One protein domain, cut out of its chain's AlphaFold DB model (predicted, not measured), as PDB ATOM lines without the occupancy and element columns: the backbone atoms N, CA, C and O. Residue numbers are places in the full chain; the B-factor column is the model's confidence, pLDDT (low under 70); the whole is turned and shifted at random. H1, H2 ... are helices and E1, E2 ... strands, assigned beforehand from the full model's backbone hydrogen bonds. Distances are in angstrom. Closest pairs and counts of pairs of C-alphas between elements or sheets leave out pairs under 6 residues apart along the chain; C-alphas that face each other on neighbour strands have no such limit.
ATOM      1  N   THR A  16     -46.434  -4.786   5.521       87.38
ATOM      2  CA  THR A  16     -47.631  -4.922   4.689       87.38
ATOM      3  C   THR A  16     -47.545  -3.921   3.546       87.38
ATOM      4  O   THR A  16     -47.451  -2.713   3.771       87.38
ATOM      5  N   VAL A  17     -47.565  -4.418   2.315       89.44
ATOM      6  CA  VAL A  17     -47.433  -3.625   1.088       89.44
ATOM      7  C   VAL A  17     -48.162  -4.348  -0.041       89.44
ATOM      8  O   VAL A  17     -48.209  -5.579  -0.061       89.44
ATOM      9  N   ASP A  18     -48.751  -3.608  -0.976       89.62
ATOM     10  CA  ASP A  18     -49.332  -4.218  -2.169       89.62
ATOM     11  C   ASP A  18     -48.238  -4.704  -3.138       89.62
ATOM     12  O   ASP A  18     -47.109  -4.203  -3.167       89.62
ATOM     13  N   SER A  19     -48.564  -5.709  -3.948       86.81
ATOM     14  CA  SER A  19     -47.578  -6.357  -4.814       86.81
ATOM     15  C   SER A  19     -47.013  -5.440  -5.904       86.81
ATOM     16  O   SER A  19     -45.883  -5.660  -6.338       86.81
ATOM     17  N   GLU A  20     -47.762  -4.437  -6.367       86.94
ATOM     18  CA  GLU A  20     -47.298  -3.509  -7.404       86.94
ATOM     19  C   GLU A  20     -46.286  -2.518  -6.830       86.94
ATOM     20  O   GLU A  20     -45.202  -2.342  -7.393       86.94
ATOM     21  N   THR A  21     -46.589  -1.947  -5.666       85.50
ATOM     22  CA  THR A  21     -45.684  -1.083  -4.907       85.50
ATOM     23  C   THR A  21     -44.418  -1.838  -4.517       85.50
ATOM     24  O   THR A  21     -43.325  -1.312  -4.715       85.50
ATOM     25  N   TRP A  22     -44.524  -3.083  -4.035       88.25
ATOM     26  CA  TRP A  22     -43.351  -3.895  -3.693       88.25
ATOM     27  C   TRP A  22     -42.441  -4.136  -4.900       88.25
ATOM     28  O   TRP A  22     -41.234  -3.906  -4.823       88.25
ATOM     29  N   LYS A  23     -43.015  -4.517  -6.049       88.25
ATOM     30  CA  LYS A  23     -42.258  -4.675  -7.302       88.25
ATOM     31  C   LYS A  23     -41.614  -3.364  -7.747       88.25
ATOM     32  O   LYS A  23     -40.458  -3.376  -8.153       88.25
ATOM     33  N   GLY A  24     -42.334  -2.249  -7.642       89.06
ATOM     34  CA  GLY A  24     -41.823  -0.924  -7.977       89.06
ATOM     35  C   GLY A  24     -40.668  -0.483  -7.078       89.06
ATOM     36  O   GLY A  24     -39.726   0.138  -7.564       89.06
ATOM     37  N   ILE A  25     -40.708  -0.829  -5.789       87.56
ATOM     38  CA  ILE A  25     -39.604  -0.583  -4.852       87.56
ATOM     39  C   ILE A  25     -38.392  -1.433  -5.248       87.56
ATOM     40  O   ILE A  25     -37.294  -0.899  -5.381       87.56
ATOM     41  N   LEU A  26     -38.593  -2.731  -5.508       86.25
ATOM     42  CA  LEU A  26     -37.520  -3.644  -5.920       86.25
ATOM     43  C   LEU A  26     -36.878  -3.247  -7.257       86.25
ATOM     44  O   LEU A  26     -35.683  -3.454  -7.446       86.25
ATOM     45  N   SER A  27     -37.654  -2.672  -8.179       90.44
ATOM     46  CA  SER A  27     -37.159  -2.202  -9.475       90.44
ATOM     47  C   SER A  27     -36.623  -0.764  -9.452       90.44
ATOM     48  O   SER A  27     -36.174  -0.281 -10.488       90.44
ATOM     49  N   GLY A  28     -36.702  -0.058  -8.317       87.00
ATOM     50  CA  GLY A  28     -36.285   1.345  -8.180       87.00
ATOM     51  C   GLY A  28     -37.244   2.378  -8.790       87.00
ATOM     52  O   GLY A  28     -36.947   3.570  -8.783       87.00
ATOM     53  N   ASN A  29     -38.405   1.948  -9.287       87.44
ATOM     54  CA  ASN A  29     -39.426   2.822  -9.874       87.44
ATOM     55  C   ASN A  29     -40.276   3.538  -8.812       87.44
ATOM     56  O   ASN A  29     -40.899   4.559  -9.100       87.44
ATOM     57  N   VAL A  30     -40.328   3.000  -7.591       85.94
ATOM     58  CA  VAL A  30     -41.073   3.567  -6.463       85.94
ATOM     59  C   VAL A  30     -40.111   3.855  -5.319       85.94
ATOM     60  O   VAL A  30     -39.381   2.982  -4.858       85.94
ATOM     61  N   ASN A  31     -40.146   5.088  -4.815       86.81
ATOM     62  CA  ASN A  31     -39.399   5.458  -3.622       86.81
ATOM     63  C   ASN A  31     -40.080   4.865  -2.373       86.81
ATOM     64  O   ASN A  31     -41.197   5.254  -2.022       86.81
ATOM     65  N   GLY A  32     -39.397   3.941  -1.690       81.44
ATOM     66  CA  GLY A  32     -39.923   3.252  -0.506       81.44
ATOM     67  C   GLY A  32     -40.269   4.176   0.668       81.44
ATOM     68  O   GLY A  32     -41.241   3.917   1.374       81.44
ATOM     69  N   ALA A  33     -39.555   5.294   0.843       83.06
ATOM     70  CA  ALA A  33     -39.857   6.270   1.894       83.06
ATOM     71  C   ALA A  33     -41.165   7.022   1.606       83.06
ATOM     72  O   ALA A  33     -41.989   7.212   2.499       83.06
ATOM     73  N   VAL A  34     -41.406   7.377   0.340       83.50
ATOM     74  CA  VAL A  34     -42.682   7.974  -0.089       83.50
ATOM     75  C   VAL A  34     -43.821   6.963   0.054       83.50
ATOM     76  O   VAL A  34     -44.900   7.314   0.531       83.50
ATOM     77  N   ALA A  35     -43.596   5.696  -0.302       83.56
ATOM     78  CA  ALA A  35     -44.585   4.633  -0.120       83.56
ATOM     79  C   ALA A  35     -44.951   4.430   1.364       83.56
ATOM     80  O   ALA A  35     -46.126   4.266   1.685       83.56
ATOM     81  N   PHE A  36     -43.974   4.519   2.270       81.44
ATOM     82  CA  PHE A  36     -44.211   4.464   3.714       81.44
ATOM     83  C   PHE A  36     -45.007   5.676   4.217       81.44
ATOM     84  O   PHE A  36     -46.051   5.517   4.843       81.44
ATOM     85  N   MET A  37     -44.581   6.895   3.868       82.56
ATOM     86  CA  MET A  37     -45.265   8.132   4.276       82.56
ATOM     87  C   MET A  37     -46.702   8.237   3.751       82.56
ATOM     88  O   MET A  37     -47.563   8.810   4.413       82.56
ATOM     89  N   THR A  38     -46.973   7.691   2.564       84.25
ATOM     90  CA  THR A  38     -48.317   7.666   1.961       84.25
ATOM     91  C   THR A  38     -49.185   6.511   2.467       84.25
ATOM     92  O   THR A  38     -50.334   6.381   2.050       84.25
ATOM     93  N   GLY A  39     -48.654   5.667   3.360       82.25
ATOM     94  CA  GLY A  39     -49.364   4.527   3.943       82.25
ATOM     95  C   GLY A  39     -49.508   3.317   3.015       82.25
ATOM     96  O   GLY A  39     -50.210   2.371   3.372       82.25
ATOM     97  N   LYS A  40     -48.849   3.330   1.848       81.75
ATOM     98  CA  LYS A  40     -48.791   2.196   0.908       81.75
ATOM     99  C   LYS A  40     -47.863   1.082   1.390       81.75
ATOM    100  O   LYS A  40     -48.045  -0.071   1.019       81.75
ATOM    101  N   LEU A  41     -46.886   1.427   2.224       83.81
ATOM    102  CA  LEU A  41     -46.051   0.489   2.960       83.81
ATOM    103  C   LEU A  41     -46.309   0.707   4.448       83.81
ATOM    104  O   LEU A  41     -46.101   1.804   4.963       83.81
ATOM    105  N   LYS A  42     -46.767  -0.333   5.138       80.94
ATOM    106  CA  LYS A  42     -46.942  -0.335   6.591       80.94
ATOM    107  C   LYS A  42     -45.921  -1.269   7.206       80.94
ATOM    108  O   LYS A  42     -45.781  -2.395   6.745       80.94
ATOM    109  N   ALA A  43     -45.233  -0.811   8.239       79.56
ATOM    110  CA  ALA A  43     -44.400  -1.655   9.079       79.56
ATOM    111  C   ALA A  43     -45.065  -1.752  10.458       79.56
ATOM    112  O   ALA A  43     -45.393  -0.731  11.061       79.56
ATOM    113  N   GLU A  44     -45.308  -2.971  10.918       73.44
ATOM    114  CA  GLU A  44     -45.913  -3.321  12.201       73.44
ATOM    115  C   GLU A  44     -44.873  -4.105  13.011       73.44
ATOM    116  O   GLU A  44     -44.221  -4.996  12.480       73.44
ATOM    117  N   GLY A  45     -44.675  -3.761  14.278       69.19
ATOM    118  CA  GLY A  45     -43.622  -4.317  15.130       69.19
ATOM    119  C   GLY A  45     -43.438  -3.439  16.365       69.19
ATOM    120  O   GLY A  45     -44.182  -2.468  16.548       69.19
ATOM    121  N   ASP A  46     -42.466  -3.754  17.216       64.44
ATOM    122  CA  ASP A  46     -42.305  -3.021  18.469       64.44
ATOM    123  C   ASP A  46     -41.514  -1.709  18.294       64.44
ATOM    124  O   ASP A  46     -40.305  -1.612  18.526       64.44
ATOM    125  N   LEU A  47     -42.234  -0.653  17.910       64.69
ATOM    126  CA  LEU A  47     -41.716   0.717  17.902       64.69
ATOM    127  C   LEU A  47     -41.280   1.190  19.303       64.69
ATOM    128  O   LEU A  47     -40.455   2.099  19.399       64.69
ATOM    129  N   GLN A  48     -41.790   0.591  20.388       62.38
ATOM    130  CA  GLN A  48     -41.372   0.909  21.755       62.38
ATOM    131  C   GLN A  48     -40.017   0.286  22.087       62.38
ATOM    132  O   GLN A  48     -39.228   0.954  22.744       62.38
ATOM    133  N   THR A  49     -39.683  -0.903  21.574       60.31
ATOM    134  CA  THR A  49     -38.308  -1.442  21.630       60.31
ATOM    135  C   THR A  49     -37.330  -0.531  20.881       60.31
ATOM    136  O   THR A  49     -36.237  -0.242  21.370       60.31
ATOM    137  N   LEU A  50     -37.743   0.013  19.733       59.28
ATOM    138  CA  LEU A  50     -36.939   0.956  18.951       59.28
ATOM    139  C   LEU A  50     -36.696   2.273  19.716       59.28
ATOM    140  O   LEU A  50     -35.554   2.716  19.838       59.28
ATOM    141  N   MET A  51     -37.736   2.848  20.326       68.62
ATOM    142  CA  MET A  51     -37.637   4.051  21.171       68.62
ATOM    143  C   MET A  51     -36.882   3.800  22.491       68.62
ATOM    144  O   MET A  51     -36.105   4.644  22.937       68.62
ATOM    145  N   ALA A  52     -37.072   2.634  23.115       66.31
ATOM    146  CA  ALA A  52     -36.388   2.241  24.345       66.31
ATOM    147  C   ALA A  52     -34.889   2.012  24.111       66.31
ATOM    148  O   ALA A  52     -34.080   2.429  24.937       66.31
ATOM    149  N   SER A  53     -34.498   1.455  22.959       59.44
ATOM    150  CA  SER A  53     -33.085   1.309  22.597       59.44
ATOM    151  C   SER A  53     -32.357   2.660  22.566       59.44
ATOM    152  O   SER A  53     -31.267   2.780  23.116       59.44
ATOM    153  N   GLN A  54     -32.995   3.719  22.049       59.44
ATOM    154  CA  GLN A  54     -32.433   5.073  22.046       59.44
ATOM    155  C   GLN A  54     -32.215   5.621  23.465       59.44
ATOM    156  O   GLN A  54     -31.232   6.321  23.712       59.44
ATOM    157  N   SER A  55     -33.085   5.268  24.416       66.12
ATOM    158  CA  SER A  55     -32.916   5.657  25.820       66.12
ATOM    159  C   SER A  55     -31.740   4.952  26.511       66.12
ATOM    160  O   SER A  55     -31.118   5.543  27.392       66.12
ATOM    161  N   TRP A  56     -31.378   3.737  26.079       61.19
ATOM    162  CA  TRP A  56     -30.220   3.000  26.602       61.19
ATOM    163  C   TRP A  56     -28.877   3.568  26.126       61.19
ATOM    164  O   TRP A  56     -27.894   3.490  26.857       61.19
ATOM    165  N   PHE A  57     -28.830   4.179  24.940       65.56
ATOM    166  CA  PHE A  57     -27.610   4.793  24.401       65.56
ATOM    167  C   PHE A  57     -27.354   6.225  24.900       65.56
ATOM    168  O   PHE A  57     -26.255   6.738  24.722       65.56
ATOM    169  N   ASN A  58     -28.332   6.871  25.544       62.53
ATOM    170  CA  ASN A  58     -28.213   8.239  26.060       62.53
ATOM    171  C   ASN A  58     -27.885   8.283  27.566       62.53
ATOM    172  O   ASN A  58     -28.389   9.147  28.280       62.53
TER     173      ASN A  58
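Overview. This is residues 16 to 58 of the 61 residues of a protein of Ardenticatena maritima (UniProt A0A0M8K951). A small head of two short helices, H1 and H2, sits at one end, and the strand E1 leads away from it to a third helix, H3, in an arm of which residues 45 to 58 stick out free. This arm makes the length of the model, and the head is tied to the beginning of E1 by a short antiparallel pairing of residues 16 to 17 with residues 41 to 42. The printed part has 43 residues, with three named helices and one named strand in the order H1, H2, E1, H3, and its class is mostly helix. It is only just loose, close to extended, with a radius of gyration of the C-alphas of 13.8 A and spans of 39 by 16 by 15 A.

Arrangement. H1, residues 19 to 26, and H2, residues 32 to 37, are close but not clearly touching, with the C-alphas of Ile 25 and Gly 32 closest at 5.8 A. They run opposite ways at a steep tilt of 54 degrees. E1, residues 41 to 45, pairs with no named strand; its closest C-alphas to H2 are those of Leu 41 and Ala 35, 5.4 A apart. H1 and E1 are only just apart, 8.0 A at the closest. H3, residues 47 to 57, meets E1 only through their link and is apart from H1 and H2. In H1 and H2 every O i to N i+4 pair is within hydrogen-bond range; in H3, 6 of 7 are.

Along the chain. H1 begins at C-alpha 19 at (-47.578, -6.357, -4.814) and measures 10.5 A from first to last C-alpha; H2 measures 8.7 A. E1 measures 13.3 A and begins at C-alpha 41 at (-46.051, 0.489, 2.960). H3, 16.1 A, ends at C-alpha 57 at (-27.610, 4.793, 24.401).

Size, cuts and confidence. The two C-alphas farthest apart are those of Glu 20 and Asn 58, at 40.3 A. The printed part has no cut, and the three links are tight. The mean pLDDT of the printed part is 78.0, and residues 45 to 58 are under 70.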